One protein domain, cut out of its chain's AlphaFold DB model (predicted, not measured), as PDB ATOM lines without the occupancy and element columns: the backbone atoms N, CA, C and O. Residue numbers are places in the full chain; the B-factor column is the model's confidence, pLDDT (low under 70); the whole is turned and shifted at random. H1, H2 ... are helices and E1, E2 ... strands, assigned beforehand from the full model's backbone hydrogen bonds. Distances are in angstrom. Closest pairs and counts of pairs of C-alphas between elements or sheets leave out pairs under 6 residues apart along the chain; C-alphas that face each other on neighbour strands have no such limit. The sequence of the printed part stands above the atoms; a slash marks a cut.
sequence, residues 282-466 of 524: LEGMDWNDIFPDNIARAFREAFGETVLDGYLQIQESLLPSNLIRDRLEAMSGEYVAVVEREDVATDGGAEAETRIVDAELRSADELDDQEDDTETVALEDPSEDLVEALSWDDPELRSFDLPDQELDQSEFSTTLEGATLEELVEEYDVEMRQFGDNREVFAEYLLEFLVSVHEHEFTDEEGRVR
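What this domain is: This is residues 282 to 466 of the 524 residues of an uncharacterized protein of Halosimplex pelagicum (UniProt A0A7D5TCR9). What shape does the model make? It has two lobes: a helical one with H1, H2, H7, H8 and H9, and one in which the long hairpin E1 and E2 has H5 packed on E2, with H3 packed on H5 across from the hairpin's strands, H6 close to E2 at Leu 361 and the short H4 following on directly from the end of E2. Residues 317 to 319 and the long link of residues 400 to 420 join the lobes. What makes it up? The printed part has 185 residues with nine named helices and two strands, in the order H1 H2 H3 E1 E2 H4 H5 H6 H7 H8 H9; the sheet, order E1 - E2, is antiparallel, and the class is mixed, helices and strands. How compact is it? It is loose, with a radius of gyration of the C-alphas of 21.1 A and spans of 63 by 47 by 35 A.

Where its parts are: Where are the first helices? H1 is residues 293 to 303, from C-alpha 293 at (-35.790, -30.777, 29.280), H2 is 307 to 316 and H3 is 320 to 330, 15.0 A long. Where are the strands? E1 is residues 335 to 344, 27.2 A long, and E2 is 353 to 363, 27.7 A. E2 bends by 66 degrees at residue 358. What follows? H4 is residues 364 to 367, H5 384 to 389, H6 395 to 399, H7 421 to 427 and H8 432 to 435. H9, residues 439 to 454, is 22.4 A long and ends with C-alpha 454 at (-37.179, -9.659, 34.300).

How they stand to each other: What does H1 touch? H1 touches H2, closest C-alphas Phe 303 and Gly 310 at 4.3 A, the same way at a shallow tilt of 34.8 degrees, only just short of steep. It touches H8 too, closest C-alphas Ile 295 and Gln 434 at 6.4 A. How does H9 stand? With residues 439 to 443 alone it touches H7, about perpendicular at 74 degrees, closest C-alphas Leu 421 and Arg 439 at 6.5 A; H8 and H9 touch only at the corner. What is near the hairpin? N 340 and O 358 of E1 and E2 are within hydrogen-bond range at 2.9 A; the closest C-alphas of E2 and H5, Asp 358 and Ala 389, are 4.8 A apart, and those of E1 and H4, Tyr 335 and Ala 364, also 4.8 A. H3 touches H5, about perpendicular at 76 degrees, closest C-alphas Ser 321 and Val 387 at 6.2 A, and only just touches H6, with 3 pairs of C-alphas within 8 A. How do the helix backbones run? Every O i to N i+4 pair is within hydrogen-bond range in H2, H3, H5, H6, H7 and H9, and 6 of 7 in H1; H4 and H8 are too short for such a pair.

The domain as a whole: How far does it reach? The two C-alphas farthest apart, those of Asp 293 and Asp 369, are 63.8 A apart, and the printed part has no cut. Which links are long? Those from H4 to H5 and from H6 to H7 are long, and residues 368 to 373 stand free. Where is confidence low? Mean pLDDT of the printed part is 75.7; 52 residues are under 70, among them residues 344 to 353 and 401 to 423.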
ATOM      1  N   LEU A 282     -26.613 -14.203  34.310       88.25
ATOM      2  CA  LEU A 282     -27.600 -14.634  33.317       88.25
ATOM      3  C   LEU A 282     -26.966 -15.585  32.288       88.25
ATOM      4  O   LEU A 282     -27.581 -16.562  31.883       88.25
ATOM      5  N   GLU A 283     -25.696 -15.354  31.948       88.38
ATOM      6  CA  GLU A 283     -24.880 -16.257  31.124       88.38
ATOM      7  C   GLU A 283     -24.634 -17.628  31.783       88.38
ATOM      8  O   GLU A 283     -24.312 -18.607  31.119       88.38
ATOM      9  N   GLY A 284     -24.726 -17.727  33.112       86.25
ATOM     10  CA  GLY A 284     -24.626 -18.994  33.843       86.25
ATOM     11  C   GLY A 284     -25.924 -19.799  33.859       86.25
ATOM     12  O   GLY A 284     -25.884 -20.998  34.144       86.25
ATOM     13  N   MET A 285     -27.054 -19.163  33.552       90.75
ATOM     14  CA  MET A 285     -28.364 -19.796  33.549       90.75
ATOM     15  C   MET A 285     -28.550 -20.643  32.284       90.75
ATOM     16  O   MET A 285     -28.339 -20.183  31.160       90.75
ATOM     17  N   ASP A 286     -28.951 -21.895  32.479       91.31
ATOM     18  CA  ASP A 286     -29.303 -22.830  31.415       91.31
ATOM     19  C   ASP A 286     -30.825 -22.818  31.225       91.31
ATOM     20  O   ASP A 286     -31.590 -22.607  32.166       91.31
ATOM     21  N   TRP A 287     -31.292 -23.100  30.012       93.00
ATOM     22  CA  TRP A 287     -32.719 -23.228  29.716       93.00
ATOM     23  C   TRP A 287     -33.457 -24.233  30.619       93.00
ATOM     24  O   TRP A 287     -34.644 -24.059  30.883       93.00
ATOM     25  N   ASN A 288     -32.768 -25.262  31.124       93.62
ATOM     26  CA  ASN A 288     -33.311 -26.249  32.063       93.62
ATOM     27  C   ASN A 288     -33.563 -25.685  33.475       93.62
ATOM     28  O   ASN A 288     -34.254 -26.321  34.270       93.62
ATOM     29  N   ASP A 289     -33.006 -24.516  33.799       90.19
ATOM     30  CA  ASP A 289     -33.281 -23.827  35.064       90.19
ATOM     31  C   ASP A 289     -34.663 -23.156  35.054       90.19
ATOM     32  O   ASP A 289     -35.242 -22.917  36.112       90.19
ATOM     33  N   ILE A 290     -35.199 -22.881  33.858       89.88
ATOM     34  CA  ILE A 290     -36.523 -22.282  33.642       89.88
ATOM     35  C   ILE A 290     -37.527 -23.365  33.230       89.88
ATOM     36  O   ILE A 290     -38.645 -23.419  33.739       89.88
ATOM     37  N   PHE A 291     -37.128 -24.265  32.327       92.44
ATOM     38  CA  PHE A 291     -38.043 -25.167  31.636       92.44
ATOM     39  C   PHE A 291     -37.717 -26.652  31.825       92.44
ATOM     40  O   PHE A 291     -36.570 -27.027  32.046       92.44
ATOM     41  N   PRO A 292     -38.702 -27.550  31.636       90.06
ATOM     42  CA  PRO A 292     -38.438 -28.980  31.481       90.06
ATOM     43  C   PRO A 292     -37.576 -29.294  30.242       90.06
ATOM     44  O   PRO A 292     -37.716 -28.635  29.210       90.06
ATOM     45  N   ASP A 293     -36.786 -30.374  30.297       90.19
ATOM     46  CA  ASP A 293     -35.790 -30.777  29.280       90.19
ATOM     47  C   ASP A 293     -36.249 -30.669  27.812       90.19
ATOM     48  O   ASP A 293     -35.484 -30.274  26.931       90.19
ATOM     49  N   ASN A 294     -37.489 -31.067  27.505       86.50
ATOM     50  CA  ASN A 294     -38.004 -31.064  26.133       86.50
ATOM     51  C   ASN A 294     -38.228 -29.649  25.588       86.50
ATOM     52  O   ASN A 294     -37.987 -29.419  24.405       86.50
ATOM     53  N   ILE A 295     -38.674 -28.729  26.446       89.75
ATOM     54  CA  ILE A 295     -38.895 -27.322  26.109       89.75
ATOM     55  C   ILE A 295     -37.562 -26.581  26.113       89.75
ATOM     56  O   ILE A 295     -37.254 -25.879  25.157       89.75
ATOM     57  N   ALA A 296     -36.720 -26.831  27.118       91.81
ATOM     58  CA  ALA A 296     -35.380 -26.267  27.200       91.81
ATOM     59  C   ALA A 296     -34.530 -26.589  25.962       91.81
ATOM     60  O   ALA A 296     -33.800 -25.734  25.471       91.81
ATOM     61  N   ARG A 297     -34.640 -27.804  25.405       89.69
ATOM     62  CA  ARG A 297     -33.989 -28.144  24.131       89.69
ATOM     63  C   ARG A 297     -34.515 -27.306  22.964       89.69
ATOM     64  O   ARG A 297     -33.705 -26.844  22.174       89.69
ATOM     65  N   ALA A 298     -35.831 -27.122  22.861       87.50
ATOM     66  CA  ALA A 298     -36.430 -26.336  21.783       87.50
ATOM     67  C   ALA A 298     -35.981 -24.868  21.839       87.50
ATOM     68  O   ALA A 298     -35.613 -24.300  20.818       87.50
ATOM     69  N   PHE A 299     -35.941 -24.284  23.041       89.38
ATOM     70  CA  PHE A 299     -35.404 -22.939  23.244       89.38
ATOM     71  C   PHE A 299     -33.906 -22.870  22.952       89.38
ATOM     72  O   PHE A 299     -33.471 -21.929  22.306       89.38
ATOM     73  N   ARG A 300     -33.131 -23.892  23.332       91.44
ATOM     74  CA  ARG A 300     -31.700 -23.944  23.015       91.44
ATOM     75  C   ARG A 300     -31.423 -23.948  21.508       91.44
ATOM     76  O   ARG A 300     -30.466 -23.339  21.045       91.44
ATOM     77  N   GLU A 301     -32.246 -24.667  20.749       88.88
ATOM     78  CA  GLU A 301     -32.120 -24.758  19.292       88.88
ATOM     79  C   GLU A 301     -32.555 -23.463  18.586       88.88
ATOM     80  O   GLU A 301     -31.907 -23.075  17.619       88.88
ATOM     81  N   ALA A 302     -33.596 -22.785  19.083       84.25
ATOM     82  CA  ALA A 302     -34.148 -21.571  18.469       84.25
ATOM     83  C   ALA A 302     -33.443 -20.265  18.896       84.25
ATOM     84  O   ALA A 302     -33.273 -19.352  18.090       84.25
ATOM     85  N   PHE A 303     -33.036 -20.178  20.165       83.88
ATOM     86  CA  PHE A 303     -32.591 -18.941  20.815       83.88
ATOM     87  C   PHE A 303     -31.120 -18.965  21.278       83.88
ATOM     88  O   PHE A 303     -30.637 -17.994  21.850       83.88
ATOM     89  N   GLY A 304     -30.389 -20.061  21.058       86.81
ATOM     90  CA  GLY A 304     -28.973 -20.185  21.429       86.81
ATOM     91  C   GLY A 304     -28.714 -20.967  22.720       86.81
ATOM     92  O   GLY A 304     -29.628 -21.460  23.379       86.81
ATOM     93  N   GLU A 305     -27.442 -21.154  23.074       87.81
ATOM     94  CA  GLU A 305     -27.047 -22.133  24.096       87.81
ATOM     95  C   GLU A 305     -27.426 -21.704  25.517       87.81
ATOM     96  O   GLU A 305     -27.843 -22.554  26.317       87.81
ATOM     97  N   THR A 306     -27.335 -20.404  25.805       89.31
ATOM     98  CA  THR A 306     -27.623 -19.818  27.121       89.31
ATOM     99  C   THR A 306     -28.890 -18.963  27.116       89.31
ATOM    100  O   THR A 306     -29.371 -18.504  26.080       89.31
ATOM    101  N   VAL A 307     -29.431 -18.699  28.308       91.19
ATOM    102  CA  VAL A 307     -30.570 -17.780  28.496       91.19
ATOM    103  C   VAL A 307     -30.202 -16.347  28.073       91.19
ATOM    104  O   VAL A 307     -31.053 -15.607  27.573       91.19
ATOM    105  N   LEU A 308     -28.928 -15.954  28.227       90.44
ATOM    106  CA  LEU A 308     -28.426 -14.670  27.738       90.44
ATOM    107  C   LEU A 308     -28.443 -14.598  26.208       90.44
ATOM    108  O   LEU A 308     -28.842 -13.560  25.688       90.44
ATOM    109  N   ASP A 309     -28.037 -15.659  25.501       87.38
ATOM    110  CA  ASP A 309     -28.093 -15.700  24.033       87.38
ATOM    111  C   ASP A 309     -29.512 -15.406  23.539       87.38
ATOM    112  O   ASP A 309     -29.709 -14.505  22.722       87.38
ATOM    113  N   GLY A 310     -30.507 -16.075  24.128       85.19
ATOM    114  CA  GLY A 310     -31.898 -15.870  23.742       85.19
ATOM    115  C   GLY A 310     -32.410 -14.475  24.057       85.19
ATOM    116  O   GLY A 310     -33.186 -13.904  23.294       85.19
ATOM    117  N   TYR A 311     -31.946 -13.886  25.160       87.56
ATOM    118  CA  TYR A 311     -32.314 -12.522  25.511       87.56
ATOM    119  C   TYR A 311     -31.693 -11.507  24.547       87.56
ATOM    120  O   TYR A 311     -32.371 -10.575  24.119       87.56
ATOM    121  N   LEU A 312     -30.423 -11.699  24.182       83.25
ATOM    122  CA  LEU A 312     -29.734 -10.864  23.201       83.25
ATOM    123  C   LEU A 312     -30.388 -10.968  21.830       83.25
ATOM    124  O   LEU A 312     -30.583  -9.941  21.202       83.25
ATOM    125  N   GLN A 313     -30.798 -12.159  21.400       77.38
ATOM    126  CA  GLN A 313     -31.473 -12.349  20.117       77.38
ATOM    127  C   GLN A 313     -32.817 -11.599  20.055       77.38
ATOM    128  O   GLN A 313     -33.106 -10.935  19.062       77.38
ATOM    129  N   ILE A 314     -33.595 -11.606  21.146       77.12
ATOM    130  CA  ILE A 314     -34.822 -10.792  21.264       77.12
ATOM    131  C   ILE A 314     -34.504  -9.289  21.349       77.12
ATOM    132  O   ILE A 314     -35.277  -8.455  20.889       77.12
ATOM    133  N   GLN A 315     -33.384  -8.892  21.954       72.44
ATOM    134  CA  GLN A 315     -32.965  -7.486  21.932       72.44
ATOM    135  C   GLN A 315     -32.476  -7.045  20.549       72.44
ATOM    136  O   GLN A 315     -32.714  -5.904  20.158       72.44
ATOM    137  N   GLU A 316     -31.800  -7.928  19.817       64.62
ATOM    138  CA  GLU A 316     -31.304  -7.686  18.466       64.62
ATOM    139  C   GLU A 316     -32.459  -7.465  17.490       64.62
ATOM    140  O   GLU A 316     -32.389  -6.550  16.667       64.62
ATOM    141  N   SER A 317     -33.573  -8.188  17.651       62.69
ATOM    142  CA  SER A 317     -34.793  -7.929  16.880       62.69
ATOM    143  C   SER A 317     -35.382  -6.530  17.142       62.69
ATOM    144  O   SER A 317     -36.098  -6.000  16.300       62.69
ATOM    145  N   LEU A 318     -35.033  -5.881  18.261       59.59
ATOM    146  CA  LEU A 318     -35.464  -4.526  18.641       59.59
ATOM    147  C   LEU A 318     -34.416  -3.433  18.338       59.59
ATOM    148  O   LEU A 318     -34.562  -2.296  18.804       59.59
ATOM    149  N   LEU A 319     -33.338  -3.745  17.607       58.81
ATOM    150  CA  LEU A 319     -32.283  -2.773  17.294       58.81
ATOM    151  C   LEU A 319     -32.799  -1.593  16.453       58.81
ATOM    152  O   LEU A 319     -33.661  -1.775  15.591       58.81
ATOM    153  N   PRO A 320     -32.214  -0.385  16.616       57.09
ATOM    154  CA  PRO A 320     -32.604   0.795  15.847       57.09
ATOM    155  C   PRO A 320     -32.583   0.594  14.330       57.09
ATOM    156  O   PRO A 320     -33.421   1.169  13.660       57.09
ATOM    157  N   SER A 321     -31.678  -0.222  13.781       60.94
ATOM    158  CA  SER A 321     -31.622  -0.527  12.341       60.94
ATOM    159  C   SER A 321     -32.862  -1.268  11.841       60.94
ATOM    160  O   SER A 321     -33.366  -0.952  10.768       60.94
ATOM    161  N   ASN A 322     -33.391  -2.204  12.630       61.41
ATOM    162  CA  ASN A 322     -34.616  -2.924  12.286       61.41
ATOM    163  C   ASN A 322     -35.822  -1.985  12.411       61.41
ATOM    164  O   ASN A 322     -36.609  -1.878  11.483       61.41
ATOM    165  N   LEU A 323     -35.861  -1.156  13.460       64.94
ATOM    166  CA  LEU A 323     -36.887  -0.116  13.613       64.94
ATOM    167  C   LEU A 323     -36.838   0.955  12.505       64.94
ATOM    168  O   LEU A 323     -37.873   1.508  12.136       64.94
ATOM    169  N   ILE A 324     -35.645   1.290  11.993       71.31
ATOM    170  CA  ILE A 324     -35.473   2.160  10.819       71.31
ATOM    171  C   ILE A 324     -36.080   1.472   9.609       71.31
ATOM    172  O   ILE A 324     -36.913   2.076   8.945       71.31
ATOM    173  N   ARG A 325     -35.687   0.223   9.342       73.31
ATOM    174  CA  ARG A 325     -36.198  -0.572   8.226       73.31
ATOM    175  C   ARG A 325     -37.725  -0.631   8.225       73.31
ATOM    176  O   ARG A 325     -38.324  -0.264   7.220       73.31
ATOM    177  N   ASP A 326     -38.336  -0.971   9.356       67.06
ATOM    178  CA  ASP A 326     -39.795  -1.064   9.489       67.06
ATOM    179  C   ASP A 326     -40.477   0.273   9.172       67.06
ATOM    180  O   ASP A 326     -41.493   0.348   8.476       67.06
ATOM    181  N   ARG A 327     -39.893   1.371   9.662       74.56
ATOM    182  CA  ARG A 327     -40.433   2.711   9.445       74.56
ATOM    183  C   ARG A 327     -40.223   3.189   8.011       74.56
ATOM    184  O   ARG A 327     -41.092   3.878   7.492       74.56
ATOM    185  N   LEU A 328     -39.127   2.806   7.360       81.06
ATOM    186  CA  LEU A 328     -38.886   3.077   5.942       81.06
ATOM    187  C   LEU A 328     -39.903   2.366   5.055       81.06
ATOM    188  O   LEU A 328     -40.493   3.006   4.188       81.06
ATOM    189  N   GLU A 329     -40.167   1.089   5.323       75.44
ATOM    190  CA  GLU A 329     -41.206   0.333   4.622       75.44
ATOM    191  C   GLU A 329     -42.587   0.984   4.822       75.44
ATOM    192  O   GLU A 329     -43.346   1.125   3.865       75.44
ATOM    193  N   ALA A 330     -42.885   1.502   6.022       72.62
ATOM    194  CA  ALA A 330     -44.143   2.214   6.304       72.62
ATOM    195  C   ALA A 330     -44.264   3.558   5.585       72.62
ATOM    196  O   ALA A 330     -45.364   4.012   5.278       72.62
ATOM    197  N   MET A 331     -43.129   4.207   5.345       79.38
ATOM    198  CA  MET A 331     -43.037   5.465   4.611       79.38
ATOM    199  C   MET A 331     -43.037   5.256   3.091       79.38
ATOM    200  O   MET A 331     -43.082   6.235   2.335       79.38
ATOM    201  N   SER A 332     -42.987   4.001   2.630       74.88
ATOM    202  CA  SER A 332     -43.010   3.683   1.211       74.88
ATOM    203  C   SER A 332     -44.315   4.168   0.562       74.88
ATOM    204  O   SER A 332     -45.406   4.059   1.116       74.88
ATOM    205  N   GLY A 333     -44.189   4.816  -0.596       73.62
ATOM    206  CA  GLY A 333     -45.305   5.433  -1.321       73.62
ATOM    207  C   GLY A 333     -45.462   6.948  -1.127       73.62
ATOM    208  O   GLY A 333     -45.859   7.618  -2.080       73.62
ATOM    209  N   GLU A 334     -45.102   7.506   0.034       78.44
ATOM    210  CA  GLU A 334     -45.140   8.964   0.290       78.44
ATOM    211  C   GLU A 334     -43.745   9.600   0.355       78.44
ATOM    212  O   GLU A 334     -43.595  10.808   0.138       78.44
ATOM    213  N   TYR A 335     -42.716   8.790   0.614       85.38
ATOM    214  CA  TYR A 335     -41.331   9.220   0.764       85.38
ATOM    215  C   TYR A 335     -40.377   8.364  -0.074       85.38
ATOM    216  O   TYR A 335     -40.655   7.210  -0.398       85.38
ATOM    217  N   VAL A 336     -39.223   8.940  -0.407       87.81
ATOM    218  CA  VAL A 336     -38.090   8.246  -1.032       87.81
ATOM    219  C   VAL A 336     -36.791   8.639  -0.332       87.81
ATOM    220  O   VAL A 336     -36.681   9.736   0.223       87.81
ATOM    221  N   ALA A 337     -35.795   7.754  -0.372       87.88
ATOM    222  CA  ALA A 337     -34.458   8.075   0.113       87.88
ATOM    223  C   ALA A 337     -33.643   8.739  -0.997       87.88
ATOM    224  O   ALA A 337     -33.474   8.171  -2.077       87.88
ATOM    225  N   VAL A 338     -33.105   9.923  -0.717       88.50
ATOM    226  CA  VAL A 338     -32.069  10.560  -1.534       88.50
ATOM    227  C   VAL A 338     -30.718  10.075  -1.030       88.50
ATOM    228  O   VAL A 338     -30.433  10.214   0.158       88.50
ATOM    229  N   VAL A 339     -29.902   9.495  -1.913       88.81
ATOM    230  CA  VAL A 339     -28.667   8.800  -1.519       88.81
ATOM    231  C   VAL A 339     -27.419   9.417  -2.144       88.81
ATOM    232  O   VAL A 339     -27.417   9.800  -3.314       88.81
ATOM    233  N   GLU A 340     -26.327   9.451  -1.381       85.62
ATOM    234  CA  GLU A 340     -24.980   9.719  -1.892       85.62
ATOM    235  C   GLU A 340     -24.183   8.409  -1.924       85.62
ATOM    236  O   GLU A 340     -24.081   7.702  -0.917       85.62
ATOM    237  N   ARG A 341     -23.621   8.060  -3.091       85.88
ATOM    238  CA  ARG A 341     -22.819   6.842  -3.277       85.88
ATOM    239  C   ARG A 341     -21.342   7.154  -3.473       85.88
ATOM    240  O   ARG A 341     -20.985   8.084  -4.192       85.88
ATOM    241  N   GLU A 342     -20.488   6.312  -2.901       82.06
ATOM    242  CA  GLU A 342     -19.043   6.326  -3.135       82.06
ATOM    243  C   GLU A 342     -18.604   5.046  -3.863       82.06
ATOM    244  O   GLU A 342     -19.106   3.947  -3.603       82.06
ATOM    245  N   ASP A 343     -17.655   5.192  -4.792       77.50
ATOM    246  CA  ASP A 343     -17.034   4.069  -5.494       77.50
ATOM    247  C   ASP A 343     -16.150   3.272  -4.523       77.50
ATOM    248  O   ASP A 343     -15.085   3.735  -4.097       77.50
ATOM    249  N   VAL A 344     -16.534   2.030  -4.219       67.69
ATOM    250  CA  VAL A 344     -15.688   1.121  -3.446       67.69
ATOM    251  C   VAL A 344     -14.678   0.506  -4.410       67.69
ATOM    252  O   VAL A 344     -14.990  -0.347  -5.242       67.69
ATOM    253  N   ALA A 345     -13.437   0.988  -4.348       55.69
ATOM    254  CA  ALA A 345     -12.379   0.533  -5.239       55.69
ATOM    255  C   ALA A 345     -12.058  -0.956  -5.014       55.69
ATOM    256  O   ALA A 345     -11.266  -1.305  -4.137       55.69
ATOM    257  N   THR A 346     -12.599  -1.831  -5.861       53.88
ATOM    258  CA  THR A 346     -12.020  -3.152  -6.100       53.88
ATOM    259  C   THR A 346     -10.872  -3.025  -7.096       53.88
ATOM    260  O   THR A 346     -10.874  -2.250  -8.054       53.88
ATOM    261  N   ASP A 347      -9.822  -3.771  -6.815       51.53
ATOM    262  CA  ASP A 347      -8.585  -3.909  -7.558       51.53
ATOM    263  C   ASP A 347      -8.796  -4.372  -9.015       51.53
ATOM    264  O   ASP A 347      -8.521  -5.503  -9.397       51.53
ATOM    265  N   GLY A 348      -9.199  -3.444  -9.887       49.97
ATOM    266  CA  GLY A 348      -9.045  -3.573 -11.339       49.97
ATOM    267  C   GLY A 348     -10.092  -4.421 -12.071       49.97
ATOM    268  O   GLY A 348      -9.772  -4.975 -13.126       49.97
ATOM    269  N   GLY A 349     -11.325  -4.498 -11.563       49.38
ATOM    270  CA  GLY A 349     -12.503  -4.972 -12.302       49.38
ATOM    271  C   GLY A 349     -13.268  -3.820 -12.970       49.38
ATOM    272  O   GLY A 349     -13.209  -2.690 -12.506       49.38
ATOM    273  N   ALA A 350     -13.956  -4.077 -14.087       52.06
ATOM    274  CA  ALA A 350     -14.657  -3.049 -14.873       52.06
ATOM    275  C   ALA A 350     -16.037  -2.636 -14.313       52.06
ATOM    276  O   ALA A 350     -16.731  -1.846 -14.949       52.06
ATOM    277  N   GLU A 351     -16.420  -3.147 -13.144       52.75
ATOM    278  CA  GLU A 351     -17.633  -2.781 -12.413       52.75
ATOM    279  C   GLU A 351     -17.182  -2.403 -10.999       52.75
ATOM    280  O   GLU A 351     -16.711  -3.262 -10.254       52.75
ATOM    281  N   ALA A 352     -17.198  -1.104 -10.684       54.94
ATOM    282  CA  ALA A 352     -16.976  -0.635  -9.322       54.94
ATOM    283  C   ALA A 352     -18.263  -0.897  -8.535       54.94
ATOM    284  O   ALA A 352     -19.349  -0.533  -8.986       54.94
ATOM    285  N   GLU A 353     -18.141  -1.565  -7.397       63.16
ATOM    286  CA  GLU A 353     -19.247  -1.742  -6.465       63.16
ATOM    287  C   GLU A 353     -19.454  -0.392  -5.764       63.16
ATOM    288  O   GLU A 353     -18.515   0.165  -5.197       63.16
ATOM    289  N   THR A 354     -20.639   0.204  -5.895       72.12
ATOM    290  CA  THR A 354     -20.959   1.509  -5.295       72.12
ATOM    291  C   THR A 354     -21.716   1.293  -3.993       72.12
ATOM    292  O   THR A 354     -22.729   0.595  -4.012       72.12
ATOM    293  N   ARG A 355     -21.271   1.912  -2.897       81.75
ATOM    294  CA  ARG A 355     -21.914   1.825  -1.574       81.75
ATOM    295  C   ARG A 355     -22.589   3.148  -1.221       81.75
ATOM    296  O   ARG A 355     -22.051   4.205  -1.548       81.75
ATOM    297  N   ILE A 356     -23.738   3.093  -0.546       82.88
ATOM    298  CA  ILE A 356     -24.414   4.283  -0.006       82.88
ATOM    299  C   ILE A 356     -23.648   4.762   1.237       82.88
ATOM    300  O   ILE A 356     -23.367   3.976   2.142       82.88
ATOM    301  N   VAL A 357     -23.260   6.037   1.255       83.31
ATOM    302  CA  VAL A 357     -22.472   6.649   2.342       83.31
ATOM    303  C   VAL A 357     -23.317   7.593   3.190       83.31
ATOM    304  O   VAL A 357     -23.055   7.726   4.383       83.31
ATOM    305  N   ASP A 358     -24.325   8.219   2.589       84.00
ATOM    306  CA  ASP A 358     -25.271   9.098   3.273       84.00
ATOM    307  C   ASP A 358     -26.656   8.968   2.632       84.00
ATOM    308  O   ASP A 358     -26.772   8.718   1.424       84.00
ATOM    309  N   ALA A 359     -27.697   9.118   3.447       86.44
ATOM    310  CA  ALA A 359     -29.084   9.061   3.010       86.44
ATOM    311  C   ALA A 359     -29.940  10.073   3.784       86.44
ATOM    312  O   ALA A 359     -29.795  10.225   4.995       86.44
ATOM    313  N   GLU A 360     -30.860  10.737   3.083       88.75
ATOM    314  CA  GLU A 360     -31.854  11.651   3.662       88.75
ATOM    315  C   GLU A 360     -33.244  11.292   3.125       88.75
ATOM    316  O   GLU A 360     -33.406  11.011   1.930       88.75
ATOM    317  N   LEU A 361     -34.259  11.310   3.992       88.25
ATOM    318  CA  LEU A 361     -35.641  11.079   3.575       88.25
ATOM    319  C   LEU A 361     -36.292  12.360   3.070       88.25
ATOM    320  O   LEU A 361     -36.205  13.413   3.698       88.25
ATOM    321  N   ARG A 362     -36.991  12.259   1.937       85.94
ATOM    322  CA  ARG A 362     -37.787  13.359   1.379       85.94
ATOM    323  C   ARG A 362     -39.128  12.868   0.873       85.94
ATOM    324  O   ARG A 362     -39.244  11.729   0.421       85.94
ATOM    325  N   SER A 363     -40.134  13.737   0.931       84.31
ATOM    326  CA  SER A 363     -41.447  13.427   0.371       84.31
ATOM    327  C   SER A 363     -41.353  13.290  -1.151       84.31
ATOM    328  O   SER A 363     -40.730  14.115  -1.825       84.31
ATOM    329  N   ALA A 364     -41.986  12.251  -1.697       78.62
ATOM    330  CA  ALA A 364     -41.999  11.960  -3.127       78.62
ATOM    331  C   ALA A 364     -42.605  13.115  -3.949       78.62
ATOM    332  O   ALA A 364     -42.155  13.381  -5.064       78.62
ATOM    333  N   ASP A 365     -43.557  13.854  -3.368       75.38
ATOM    334  CA  ASP A 365     -44.212  15.005  -3.999       75.38
ATOM    335  C   ASP A 365     -43.295  16.240  -4.110       75.38
ATOM    336  O   ASP A 365     -43.504  17.094  -4.972       75.38
ATOM    337  N   GLU A 366     -42.272  16.364  -3.256       69.88
ATOM    338  CA  GLU A 366     -41.355  17.517  -3.253       69.88
ATOM    339  C   GLU A 366     -40.235  17.401  -4.299       69.88
ATOM    340  O   GLU A 366     -39.613  18.403  -4.662       69.88
ATOM    341  N   LEU A 367     -39.989  16.189  -4.807       66.75
ATOM    342  CA  LEU A 367     -38.916  15.889  -5.759       66.75
ATOM    343  C   LEU A 367     -39.324  16.078  -7.225       66.75
ATOM    344  O   LEU A 367     -38.454  16.271  -8.071       66.75
ATOM    345  N   ASP A 368     -40.626  16.111  -7.529       59.12
ATOM    346  CA  ASP A 368     -41.144  16.276  -8.902       59.12
ATOM    347  C   ASP A 368     -40.800  17.666  -9.505       59.12
ATOM    348  O   ASP A 368     -40.892  17.881 -10.715       59.12
ATOM    349  N   ASP A 369     -40.339  18.614  -8.670       55.72
ATOM    350  CA  ASP A 369     -40.017  19.997  -9.045       55.72
ATOM    351  C   ASP A 369     -38.505  20.367  -8.990       55.72
ATOM    352  O   ASP A 369     -38.151  21.485  -9.393       55.72
ATOM    353  N   GLN A 370     -37.584  19.491  -8.537       55.94
ATOM    354  CA  GLN A 370     -36.139  19.810  -8.427       55.94
ATOM    355  C   GLN A 370     -35.166  18.680  -8.845       55.94
ATOM    356  O   GLN A 370     -35.136  17.616  -8.250       55.94
ATOM    357  N   GLU A 371     -34.294  19.029  -9.805       55.88
ATOM    358  CA  GLU A 371     -33.022  18.397 -10.228       55.88
ATOM    359  C   GLU A 371     -33.036  16.936 -10.745       55.88
ATOM    360  O   GLU A 371     -32.984  15.979  -9.984       55.88
ATOM    361  N   ASP A 372     -32.909  16.790 -12.078       56.69
ATOM    362  CA  ASP A 372     -32.735  15.531 -12.847       56.69
ATOM    363  C   ASP A 372     -31.511  14.661 -12.438       56.69
ATOM    364  O   ASP A 372     -31.360  13.554 -12.952       56.69
ATOM    365  N   ASP A 373     -30.624  15.146 -11.558       61.41
ATOM    366  CA  ASP A 373     -29.339  14.504 -11.209       61.41
ATOM    367  C   ASP A 373     -29.312  13.887  -9.790       61.41
ATOM    368  O   ASP A 373     -28.258  13.437  -9.338       61.41
ATOM    369  N   THR A 374     -30.441  13.851  -9.072       69.88
ATOM    370  CA  THR A 374     -30.496  13.285  -7.713       69.88
ATOM    371  C   THR A 374     -30.858  11.801  -7.762       69.88
ATOM    372  O   THR A 374     -31.923  11.429  -8.256       69.88
ATOM    373  N   GLU A 375     -29.979  10.936  -7.254       79.50
ATOM    374  CA  GLU A 375     -30.255   9.503  -7.177       79.50
ATOM    375  C   GLU A 375     -31.208   9.203  -6.016       79.50
ATOM    376  O   GLU A 375     -30.971   9.595  -4.871       79.50
ATOM    377  N   THR A 376     -32.302   8.507  -6.326       83.50
ATOM    378  CA  THR A 376     -33.336   8.130  -5.362       83.50
ATOM    379  C   THR A 376     -33.465   6.616  -5.278       83.50
ATOM    380  O   THR A 376     -33.319   5.903  -6.274       83.50
ATOM    381  N   VAL A 377     -33.725   6.122  -4.070       84.19
ATOM    382  CA  VAL A 377     -33.943   4.704  -3.775       84.19
ATOM    383  C   VAL A 377     -35.333   4.545  -3.160       84.19
ATOM    384  O   VAL A 377     -35.739   5.331  -2.300       84.19
ATOM    385  N   ALA A 378     -36.073   3.544  -3.639       82.19
ATOM    386  CA  ALA A 378     -37.391   3.200  -3.117       82.19
ATOM    387  C   ALA A 378     -37.277   2.569  -1.721       82.19
ATOM    388  O   ALA A 378     -36.288   1.905  -1.415       82.19
ATOM    389  N   LEU A 379     -38.300   2.776  -0.891       84.38
ATOM    390  CA  LEU A 379     -38.301   2.345   0.509       84.38
ATOM    391  C   LEU A 379     -39.039   1.016   0.748       84.38
ATOM    392  O   LEU A 379     -39.060   0.552   1.878       84.38
ATOM    393  N   GLU A 380     -39.636   0.409  -0.288       77.81
ATOM    394  CA  GLU A 380     -40.413  -0.842  -0.166       77.81
ATOM    395  C   GLU A 380     -39.565  -2.053   0.280       77.81
ATOM    396  O   GLU A 380     -40.082  -2.972   0.905       77.81
ATOM    397  N   ASP A 381     -38.273  -2.070  -0.062       75.06
ATOM    398  CA  ASP A 381     -37.307  -3.107   0.330       75.06
ATOM    399  C   ASP A 381     -35.941  -2.435   0.558       75.06
ATOM    400  O   ASP A 381     -35.096  -2.387  -0.348       75.06
ATOM    401  N   PRO A 382     -35.744  -1.777   1.716       77.00
ATOM    402  CA  PRO A 382     -34.564  -0.962   1.943       77.00
ATOM    403  C   PRO A 382     -33.331  -1.862   2.105       77.00
ATOM    404  O   PRO A 382     -33.255  -2.705   2.996       77.00
ATOM    405  N   SER A 383     -32.328  -1.660   1.248       81.25
ATOM    406  CA  SER A 383     -31.047  -2.373   1.341       81.25
ATOM    407  C   SER A 383     -30.340  -2.104   2.675       81.25
ATOM    408  O   SER A 383     -30.433  -0.991   3.192       81.25
ATOM    409  N   GLU A 384     -29.542  -3.052   3.173       76.44
ATOM    410  CA  GLU A 384     -28.744  -2.871   4.404       76.44
ATOM    411  C   GLU A 384     -27.871  -1.602   4.363       76.44
ATOM    412  O   GLU A 384     -27.848  -0.842   5.328       76.44
ATOM    413  N   ASP A 385     -27.253  -1.306   3.213       81.19
ATOM    414  CA  ASP A 385     -26.459  -0.087   2.992       81.19
ATOM    415  C   ASP A 385     -27.277   1.208   3.174       81.19
ATOM    416  O   ASP A 385     -26.742   2.225   3.609       81.19
ATOM    417  N   LEU A 386     -28.575   1.186   2.849       82.62
ATOM    418  CA  LEU A 386     -29.475   2.333   3.016       82.62
ATOM    419  C   LEU A 386     -29.848   2.523   4.490       82.62
ATOM    420  O   LEU A 386     -29.836   3.645   4.990       82.62
ATOM    421  N   VAL A 387     -30.155   1.425   5.185       82.31
ATOM    422  CA  VAL A 387     -30.490   1.435   6.616       82.31
ATOM    423  C   VAL A 387     -29.293   1.895   7.454       82.31
ATOM    424  O   VAL A 387     -29.472   2.635   8.415       82.31
ATOM    425  N   GLU A 388     -28.074   1.491   7.084       81.38
ATOM    426  CA  GLU A 388     -26.843   1.902   7.772       81.38
ATOM    427  C   GLU A 388     -26.490   3.376   7.511       81.38
ATOM    428  O   GLU A 388     -25.983   4.057   8.406       81.38
ATOM    429  N   ALA A 389     -26.756   3.879   6.301       83.56
ATOM    430  CA  ALA A 389     -26.476   5.265   5.931       83.56
ATOM    431  C   ALA A 389     -27.484   6.270   6.515       83.56
ATOM    432  O   ALA A 389     -27.141   7.436   6.706       83.56
ATOM    433  N   LEU A 390     -28.713   5.841   6.819       83.50
ATOM    434  CA  LEU A 390     -29.749   6.721   7.350       83.50
ATOM    435  C   LEU A 390     -29.591   6.955   8.860       83.50
ATOM    436  O   LEU A 390     -29.540   6.031   9.673       83.50
ATOM    437  N   SER A 391     -29.589   8.223   9.269       80.50
ATOM    438  CA  SER A 391     -29.535   8.575  10.688       80.50
ATOM    439  C   SER A 391     -30.873   8.339  11.400       80.50
ATOM    440  O   SER A 391     -31.915   8.818  10.963       80.50
ATOM    441  N   TRP A 392     -30.845   7.739  12.597       73.81
ATOM    442  CA  TRP A 392     -32.016   7.687  13.495       73.81
ATOM    443  C   TRP A 392     -32.524   9.076  13.933       73.81
ATOM    444  O   TRP A 392     -33.638   9.224  14.447       73.81
ATOM    445  N   ASP A 393     -31.684  10.106  13.809       75.94
ATOM    446  CA  ASP A 393     -32.047  11.493  14.085       75.94
ATOM    447  C   ASP A 393     -32.705  12.198  12.884       75.94
ATOM    448  O   ASP A 393     -33.047  13.376  13.020       75.94
ATOM    449  N   ASP A 394     -32.903  11.508  11.753       81.56
ATOM    450  CA  ASP A 394     -33.543  12.073  10.564       81.56
ATOM    451  C   ASP A 394     -34.927  12.673  10.918       81.56
ATOM    452  O   ASP A 394     -35.740  12.042  11.613       81.56
ATOM    453  N   PRO A 395     -35.181  13.941  10.540       82.31
ATOM    454  CA  PRO A 395     -36.366  14.672  10.969       82.31
ATOM    455  C   PRO A 395     -37.659  14.101  10.379       82.31
ATOM    456  O   PRO A 395     -38.675  14.099  11.080       82.31
ATOM    457  N   GLU A 396     -37.630  13.604   9.143       83.81
ATOM    458  CA  GLU A 396     -38.787  12.992   8.488       83.81
ATOM    459  C   GLU A 396     -39.044  11.612   9.087       83.81
ATOM    460  O   GLU A 396     -40.166  11.332   9.512       83.81
ATOM    461  N   LEU A 397     -37.985  10.816   9.288       80.94
ATOM    462  CA  LEU A 397     -38.082   9.533   9.983       80.94
ATOM    463  C   LEU A 397     -38.735   9.705  11.357       80.94
ATOM    464  O   LEU A 397     -39.608   8.936  11.728       80.94
ATOM    465  N   ARG A 398     -38.349  10.721  12.138       78.12
ATOM    466  CA  ARG A 398     -38.894  10.934  13.489       78.12
ATOM    467  C   ARG A 398     -40.300  11.497  13.522       78.12
ATOM    468  O   ARG A 398     -41.051  11.140  14.435       78.12
ATOM    469  N   SER A 399     -40.614  12.409  12.611       79.12
ATOM    470  CA  SER A 399     -41.897  13.112  12.587       79.12
ATOM    471  C   SER A 399     -43.018  12.313  11.925       79.12
ATOM    472  O   SER A 399     -44.180  12.652  12.139       79.12
ATOM    473  N   PHE A 400     -42.686  11.235  11.209       76.44
ATOM    474  CA  PHE A 400     -43.654  10.335  10.592       76.44
ATOM    475  C   PHE A 400     -44.559   9.650  11.630       76.44
ATOM    476  O   PHE A 400     -44.082   8.895  12.482       76.44
ATOM    477  N   ASP A 401     -45.863   9.908  11.579       69.44
ATOM    478  CA  ASP A 401     -46.834   9.406  12.558       69.44
ATOM    479  C   ASP A 401     -47.362   8.019  12.153       69.44
ATOM    480  O   ASP A 401     -48.325   7.900  11.400       69.44
ATOM    481  N   LEU A 402     -46.698   6.965  12.637       63.06
ATOM    482  CA  LEU A 402     -47.031   5.562  12.343       63.06
ATOM    483  C   LEU A 402     -48.494   5.182  12.701       63.06
ATOM    484  O   LEU A 402     -49.162   4.590  11.857       63.06
ATOM    485  N   PRO A 403     -49.034   5.530  13.891       55.56
ATOM    486  CA  PRO A 403     -50.407   5.186  14.287       55.56
ATOM    487  C   PRO A 403     -51.539   5.764  13.428       55.56
ATOM    488  O   PRO A 403     -52.645   5.219  13.450       55.56
ATOM    489  N   ASP A 404     -51.305   6.884  12.742       56.12
ATOM    490  CA  ASP A 404     -52.340   7.620  12.001       56.12
ATOM    491  C   ASP A 404     -52.425   7.201  10.517       56.12
ATOM    492  O   ASP A 404     -53.327   7.653   9.805       56.12
ATOM    493  N   GLN A 405     -51.539   6.310  10.053       60.69
ATOM    494  CA  GLN A 405     -51.508   5.818   8.674       60.69
ATOM    495  C   GLN A 405     -52.350   4.538   8.500       60.69
ATOM    496  O   GLN A 405     -52.223   3.576   9.259       60.69
ATOM    497  N   GLU A 406     -53.221   4.500   7.478       51.72
ATOM    498  CA  GLU A 406     -53.977   3.296   7.077       51.72
ATOM    499  C   GLU A 406     -53.057   2.332   6.301       51.72
ATOM    500  O   GLU A 406     -53.209   2.131   5.099       51.72
ATOM    501  N   LEU A 407     -52.068   1.767   6.991       54.50
ATOM    502  CA  LEU A 407     -51.082   0.860   6.407       54.50
ATOM    503  C   LEU A 407     -51.714  -0.521   6.139       54.50
ATOM    504  O   LEU A 407     -52.283  -1.141   7.045       54.50
ATOM    505  N   ASP A 408     -51.621  -1.022   4.901       50.66
ATOM    506  CA  ASP A 408     -51.968  -2.414   4.586       50.66
ATOM    507  C   ASP A 408     -50.833  -3.320   5.077       50.66
ATOM    508  O   ASP A 408     -49.763  -3.410   4.482       50.66
ATOM    509  N   GLN A 409     -51.079  -4.000   6.197       46.75
ATOM    510  CA  GLN A 409     -50.111  -4.864   6.883       46.75
ATOM    511  C   GLN A 409     -49.568  -6.008   6.010       46.75
ATOM    512  O   GLN A 409     -48.576  -6.629   6.374       46.75
ATOM    513  N   SER A 410     -50.210  -6.311   4.877       49.09
ATOM    514  CA  SER A 410     -49.756  -7.349   3.947       49.09
ATOM    515  C   SER A 410     -48.688  -6.891   2.944       49.09
ATOM    516  O   SER A 410     -48.189  -7.725   2.187       49.09
ATOM    517  N   GLU A 411     -48.342  -5.599   2.931       48.22
ATOM    518  CA  GLU A 411     -47.383  -4.995   1.991       48.22
ATOM    519  C   GLU A 411     -45.980  -4.765   2.589       48.22
ATOM    520  O   GLU A 411     -45.056  -4.429   1.854       48.22
ATOM    521  N   PHE A 412     -45.793  -5.012   3.890       44.84
ATOM    522  CA  PHE A 412     -44.502  -4.907   4.580       44.84
ATOM    523  C   PHE A 412     -43.651  -6.158   4.364       44.84
ATOM    524  O   PHE A 412     -44.158  -7.280   4.421       44.84
ATOM    525  N   SER A 413     -42.351  -5.972   4.135       47.06
ATOM    526  CA  SER A 413     -41.384  -7.069   4.032       47.06
ATOM    527  C   SER A 413     -40.895  -7.525   5.413       47.06
ATOM    528  O   SER A 413     -40.536  -8.692   5.579       47.06
ATOM    529  N   THR A 414     -40.972  -6.636   6.412       43.44
ATOM    530  CA  THR A 414     -40.639  -6.898   7.817       43.44
ATOM    531  C   THR A 414     -41.794  -6.439   8.721       43.44
ATOM    532  O   THR A 414     -42.058  -5.251   8.883       43.44
ATOM    533  N   THR A 415     -42.553  -7.385   9.286       41.00
ATOM    534  CA  THR A 415     -43.705  -7.116  10.163       41.00
ATOM    535  C   THR A 415     -43.259  -6.894  11.611       41.00
ATOM    536  O   THR A 415     -43.078  -7.845  12.369       41.00
ATOM    537  N   LEU A 416     -43.143  -5.637  12.046       44.84
ATOM    538  CA  LEU A 416     -42.860  -5.296  13.448       44.84
ATOM    539  C   LEU A 416     -43.881  -4.299  14.019       44.84
ATOM    540  O   LEU A 416     -43.564  -3.215  14.494       44.84
ATOM    541  N   GLU A 417     -45.144  -4.733  14.073       35.94
ATOM    542  CA  GLU A 417     -46.056  -4.321  15.145       35.94
ATOM    543  C   GLU A 417     -46.887  -5.525  15.609       35.94
ATOM    544  O   GLU A 417     -47.925  -5.873  15.053       35.94
ATOM    545  N   GLY A 418     -46.365  -6.202  16.637       43.06
ATOM    546  CA  GLY A 418     -46.961  -7.405  17.208       43.06
ATOM    547  C   GLY A 418     -46.899  -8.587  16.253       43.06
ATOM    548  O   GLY A 418     -47.956  -9.082  15.871       43.06
ATOM    549  N   ALA A 419     -45.678  -9.024  15.904       52.41
ATOM    550  CA  ALA A 419     -45.449 -10.281  15.201       52.41
ATOM    551  C   ALA A 419     -46.422 -11.321  15.755       52.41
ATOM    552  O   ALA A 419     -46.461 -11.604  16.963       52.41
ATOM    553  N   THR A 420     -47.308 -11.789  14.884       58.91
ATOM    554  CA  THR A 420     -48.264 -12.813  15.261       58.91
ATOM    555  C   THR A 420     -47.471 -13.999  15.794       58.91
ATOM    556  O   THR A 420     -46.305 -14.214  15.460       58.91
ATOM    557  N   LEU A 421     -48.079 -14.784  16.674       60.97
ATOM    558  CA  LEU A 421     -47.386 -15.923  17.268       60.97
ATOM    559  C   LEU A 421     -46.897 -16.915  16.197       60.97
ATOM    560  O   LEU A 421     -45.954 -17.663  16.416       60.97
ATOM    561  N   GLU A 422     -47.550 -16.901  15.037       64.81
ATOM    562  CA  GLU A 422     -47.144 -17.532  13.788       64.81
ATOM    563  C   GLU A 422     -45.808 -17.019  13.236       64.81
ATOM    564  O   GLU A 422     -44.948 -17.836  12.921       64.81
ATOM    565  N   GLU A 423     -45.643 -15.704  13.126       65.38
ATOM    566  CA  GLU A 423     -44.446 -15.065  12.571       65.38
ATOM    567  C   GLU A 423     -43.255 -15.215  13.511       65.38
ATOM    568  O   GLU A 423     -42.184 -15.582  13.051       65.38
ATOM    569  N   LEU A 424     -43.447 -15.075  14.829       70.50
ATOM    570  CA  LEU A 424     -42.377 -15.317  15.808       70.50
ATOM    571  C   LEU A 424     -41.854 -16.757  15.731       70.50
ATOM    572  O   LEU A 424     -40.661 -17.016  15.849       70.50
ATOM    573  N   VAL A 425     -42.753 -17.722  15.536       76.81
ATOM    574  CA  VAL A 425     -42.372 -19.132  15.392       76.81
ATOM    575  C   VAL A 425     -41.559 -19.367  14.119       76.81
ATOM    576  O   VAL A 425     -40.661 -20.207  14.132       76.81
ATOM    577  N   GLU A 426     -41.879 -18.664  13.033       77.50
ATOM    578  CA  GLU A 426     -41.168 -18.769  11.756       77.50
ATOM    579  C   GLU A 426     -39.826 -18.025  11.784       77.50
ATOM    580  O   GLU A 426     -38.817 -18.583  11.360       77.50
ATOM    581  N   GLU A 427     -39.793 -16.817  12.345       71.38
ATOM    582  CA  GLU A 427     -38.603 -15.972  12.469       71.38
ATOM    583  C   GLU A 427     -37.514 -16.638  13.318       71.38
ATOM    584  O   GLU A 427     -36.345 -16.659  12.930       71.38
ATOM    585  N   TYR A 428     -37.898 -17.245  14.444       75.19
ATOM    586  CA  TYR A 428     -36.973 -17.954  15.333       75.19
ATOM    587  C   TYR A 428     -36.798 -19.447  14.985       75.19
ATOM    588  O   TYR A 428     -36.169 -20.172  15.753       75.19
ATOM    589  N   ASP A 429     -37.361 -19.925  13.864       79.81
ATOM    590  CA  ASP A 429     -37.322 -21.332  13.411       79.81
ATOM    591  C   ASP A 429     -37.648 -22.348  14.532       79.81
ATOM    592  O   ASP A 429     -36.955 -23.343  14.766       79.81
ATOM    593  N   VAL A 430     -38.720 -22.084  15.289       82.75
ATOM    594  CA  VAL A 430     -39.060 -22.858  16.490       82.75
ATOM    595  C   VAL A 430     -39.635 -24.230  16.116       82.75
ATOM    596  O   VAL A 430     -40.658 -24.333  15.429       82.75
ATOM    597  N   GLU A 431     -39.072 -25.323  16.655       84.88
ATOM    598  CA  GLU A 431     -39.626 -26.674  16.459       84.88
ATOM    599  C   GLU A 431     -40.957 -26.864  17.227       84.88
ATOM    600  O   GLU A 431     -41.019 -27.444  18.316       84.88
ATOM    601  N   MET A 432     -42.071 -26.456  16.610       84.31
ATOM    602  CA  MET A 432     -43.424 -26.489  17.196       84.31
ATOM    603  C   MET A 432     -43.895 -27.859  17.691       84.31
ATOM    604  O   MET A 432     -44.752 -27.942  18.578       84.31
ATOM    605  N   ARG A 433     -43.294 -28.947  17.198       85.31
ATOM    606  CA  ARG A 433     -43.586 -30.308  17.661       85.31
ATOM    607  C   ARG A 433     -43.341 -30.469  19.164       85.31
ATOM    608  O   ARG A 433     -44.079 -31.203  19.822       85.31
ATOM    609  N   GLN A 434     -42.329 -29.793  19.713       84.50
ATOM    610  CA  GLN A 434     -41.997 -29.857  21.143       84.50
ATOM    611  C   GLN A 434     -43.072 -29.187  22.017       84.50
ATOM    612  O   GLN A 434     -43.223 -29.545  23.184       84.50
ATOM    613  N   PHE A 435     -43.879 -28.305  21.418       85.38
ATOM    614  CA  PHE A 435     -45.001 -27.585  22.025       85.38
ATOM    615  C   PHE A 435     -46.364 -28.214  21.682       85.38
ATOM    616  O   PHE A 435     -47.414 -27.595  21.839       85.38
ATOM    617  N   GLY A 436     -46.369 -29.456  21.180       81.94
ATOM    618  CA  GLY A 436     -47.594 -30.149  20.772       81.94
ATOM    619  C   GLY A 436     -48.302 -29.490  19.587       81.94
ATOM    620  O   GLY A 436     -49.525 -29.587  19.492       81.94
ATOM    621  N   ASP A 437     -47.544 -28.796  18.730       82.81
ATOM    622  CA  ASP A 437     -48.029 -27.974  17.618       82.81
ATOM    623  C   ASP A 437     -49.027 -26.881  18.059       82.81
ATOM    624  O   ASP A 437     -49.814 -26.380  17.252       82.81
ATOM    625  N   ASN A 438     -49.007 -26.507  19.346       82.69
ATOM    626  CA  ASN A 438     -49.854 -25.466  19.908       82.69
ATOM    627  C   ASN A 438     -49.046 -24.191  20.167       82.69
ATOM    628  O   ASN A 438     -48.171 -24.145  21.028       82.69
ATOM    629  N   ARG A 439     -49.396 -23.139  19.432       79.19
ATOM    630  CA  ARG A 439     -48.754 -21.829  19.500       79.19
ATOM    631  C   ARG A 439     -48.967 -21.150  20.848       79.19
ATOM    632  O   ARG A 439     -48.010 -20.643  21.410       79.19
ATOM    633  N   GLU A 440     -50.166 -21.229  21.422       80.75
ATOM    634  CA  GLU A 440     -50.460 -20.622  22.733       80.75
ATOM    635  C   GLU A 440     -49.529 -21.157  23.832       80.75
ATOM    636  O   GLU A 440     -49.085 -20.399  24.686       80.75
ATOM    637  N   VAL A 441     -49.156 -22.438  23.756       83.38
ATOM    638  CA  VAL A 441     -48.204 -23.060  24.690       83.38
ATOM    639  C   VAL A 441     -46.794 -22.498  24.498       83.38
ATOM    640  O   VAL A 441     -46.086 -22.277  25.475       83.38
ATOM    641  N   PHE A 442     -46.382 -22.223  23.258       85.31
ATOM    642  CA  PHE A 442     -45.121 -21.528  22.998       85.31
ATOM    643  C   PHE A 442     -45.132 -20.101  23.573       85.31
ATOM    644  O   PHE A 442     -44.175 -19.726  24.242       85.31
ATOM    645  N   ALA A 443     -46.224 -19.342  23.410       78.00
ATOM    646  CA  ALA A 443     -46.353 -18.009  24.014       78.00
ATOM    647  C   ALA A 443     -46.280 -18.036  25.547       78.00
ATOM    648  O   ALA A 443     -45.672 -17.149  26.140       78.00
ATOM    649  N   GLU A 444     -46.883 -19.040  26.193       85.31
ATOM    650  CA  GLU A 444     -46.795 -19.219  27.647       85.31
ATOM    651  C   GLU A 444     -45.341 -19.402  28.100       85.31
ATOM    652  O   GLU A 444     -44.903 -18.716  29.024       85.31
ATOM    653  N   TYR A 445     -44.573 -20.254  27.413       88.56
ATOM    654  CA  TYR A 445     -43.158 -20.462  27.730       88.56
ATOM    655  C   TYR A 445     -42.284 -19.259  27.369       88.56
ATOM    656  O   TYR A 445     -41.386 -18.909  28.126       88.56
ATOM    657  N   LEU A 446     -42.557 -18.574  26.256       87.25
ATOM    658  CA  LEU A 446     -41.845 -17.349  25.892       87.25
ATOM    659  C   LEU A 446     -42.063 -16.253  26.947       87.25
ATOM    660  O   LEU A 446     -41.118 -15.575  27.345       87.25
ATOM    661  N   LEU A 447     -43.293 -16.117  27.450       83.50
ATOM    662  CA  LEU A 447     -43.601 -15.210  28.551       83.50
ATOM    663  C   LEU A 447     -42.882 -15.626  29.839       83.50
ATOM    664  O   LEU A 447     -42.328 -14.766  30.516       83.50
ATOM    665  N   GLU A 448     -42.868 -16.916  30.177       88.25
ATOM    666  CA  GLU A 448     -42.150 -17.437  31.346       88.25
ATOM    667  C   GLU A 448     -40.641 -17.152  31.263       88.25
ATOM    668  O   GLU A 448     -40.057 -16.708  32.250       88.25
ATOM    669  N   PHE A 449     -40.029 -17.285  30.081       92.81
ATOM    670  CA  PHE A 449     -38.647 -16.861  29.844       92.81
ATOM    671  C   PHE A 449     -38.458 -15.361  30.106       92.81
ATOM    672  O   PHE A 449     -37.597 -14.984  30.902       92.81
ATOM    673  N   LEU A 450     -39.270 -14.497  29.490       86.56
ATOM    674  CA  LEU A 450     -39.142 -13.046  29.656       86.56
ATOM    675  C   LEU A 450     -39.367 -12.601  31.107       86.56
ATOM    676  O   LEU A 450     -38.660 -11.720  31.595       86.56
ATOM    677  N   VAL A 451     -40.311 -13.228  31.815       87.81
ATOM    678  CA  VAL A 451     -40.542 -12.998  33.248       87.81
ATOM    679  C   VAL A 451     -39.339 -13.466  34.065       87.81
ATOM    680  O   VAL A 451     -38.883 -12.732  34.936       87.81
ATOM    681  N   SER A 452     -38.768 -14.630  33.750       91.50
ATOM    682  CA  SER A 452     -37.570 -15.129  34.427       91.50
ATOM    683  C   SER A 452     -36.375 -14.186  34.263       91.50
ATOM    684  O   SER A 452     -35.639 -13.977  35.224       91.50
ATOM    685  N   VAL A 453     -36.172 -13.597  33.078       90.38
ATOM    686  CA  VAL A 453     -35.122 -12.582  32.869       90.38
ATOM    687  C   VAL A 453     -35.449 -11.288  33.610       90.38
ATOM    688  O   VAL A 453     -34.556 -10.696  34.206       90.38
ATOM    689  N   HIS A 454     -36.715 -10.860  33.603       86.88
ATOM    690  CA  HIS A 454     -37.179  -9.659  34.300       86.88
ATOM    691  C   HIS A 454     -36.984  -9.734  35.822       86.88
ATOM    692  O   HIS A 454     -36.670  -8.721  36.445       86.88
ATOM    693  N   GLU A 455     -37.162 -10.914  36.419       87.56
ATOM    694  CA  GLU A 455     -36.986 -11.154  37.857       87.56
ATOM    695  C   GLU A 455     -35.526 -11.454  38.256       87.56
ATOM    696  O   GLU A 455     -35.207 -11.510  39.446       87.56
ATOM    697  N   HIS A 456     -34.626 -11.644  37.287       90.38
ATOM    698  CA  HIS A 456     -33.219 -11.955  37.535       90.38
ATOM    699  C   HIS A 456     -32.437 -10.722  38.021       90.38
ATOM    700  O   HIS A 456     -32.705  -9.595  37.621       90.38
ATOM    701  N   GLU A 457     -31.339 -10.910  38.763       86.56
ATOM    702  CA  GLU A 457     -30.447  -9.808  39.190       86.56
ATOM    703  C   GLU A 457     -29.788  -9.031  38.023       86.56
ATOM    704  O   GLU A 457     -29.059  -8.059  38.224       86.56
ATOM    705  N   PHE A 458     -29.988  -9.490  36.788       85.44
ATOM    706  CA  PHE A 458     -29.494  -8.860  35.568       85.44
ATOM    707  C   PHE A 458     -30.280  -7.581  35.243       85.44
ATOM    708  O   PHE A 458     -29.726  -6.638  34.670       85.44
ATOM    709  N   THR A 459     -31.540  -7.527  35.670       83.06
ATOM    710  CA  THR A 459     -32.448  -6.388  35.553       83.06
ATOM    711  C   THR A 459     -32.606  -5.655  36.893       83.06
ATOM    712  O   THR A 459     -32.171  -6.108  37.956       83.06
ATOM    713  N   ASP A 460     -33.123  -4.429  36.855       78.75
ATOM    714  CA  ASP A 460     -33.554  -3.685  38.040       78.75
ATOM    715  C   ASP A 460     -35.013  -4.006  38.420       78.75
ATOM    716  O   ASP A 460     -35.679  -4.796  37.756       78.75
ATOM    717  N   GLU A 461     -35.522  -3.394  39.496       77.19
ATOM    718  CA  GLU A 461     -36.906  -3.594  39.966       77.19
ATOM    719  C   GLU A 461     -37.974  -3.183  38.930       77.19
ATOM    720  O   GLU A 461     -39.138  -3.561  39.058       77.19
ATOM    721  N   GLU A 462     -37.599  -2.396  37.915       72.31
ATOM    722  CA  GLU A 462     -38.470  -1.986  36.813       72.31
ATOM    723  C   GLU A 462     -38.296  -2.872  35.567       72.31
ATOM    724  O   GLU A 462     -38.961  -2.642  34.553       72.31
ATOM    725  N   GLY A 463     -37.420  -3.881  35.615       69.38
ATOM    726  CA  GLY A 463     -37.137  -4.779  34.500       69.38
ATOM    727  C   GLY A 463     -36.121  -4.275  33.492       69.38
ATOM    728  O   GLY A 463     -35.993  -4.864  32.418       69.38
ATOM    729  N   ARG A 464     -35.425  -3.174  33.774       76.44
ATOM    730  CA  ARG A 464     -34.430  -2.612  32.858       76.44
ATOM    731  C   ARG A 464     -33.091  -3.284  33.087       76.44
ATOM    732  O   ARG A 464     -32.666  -3.485  34.221       76.44
ATOM    733  N   VAL A 465     -32.394  -3.599  32.001       80.50
ATOM    734  CA  VAL A 465     -31.068  -4.221  32.064       80.50
ATOM    735  C   VAL A 465     -30.078  -3.303  32.773       80.50
ATOM    736  O   VAL A 465     -29.887  -2.151  32.375       80.50
ATOM    737  N   ARG A 466     -29.392  -3.823  33.795       79.31
ATOM    738  CA  ARG A 466     -28.338  -3.092  34.507       79.31
ATOM    739  C   ARG A 466     -27.079  -3.026  33.619       79.31
ATOM    740  O   ARG A 466     -26.474  -4.070  33.366       79.31
TER     741      ARG A 466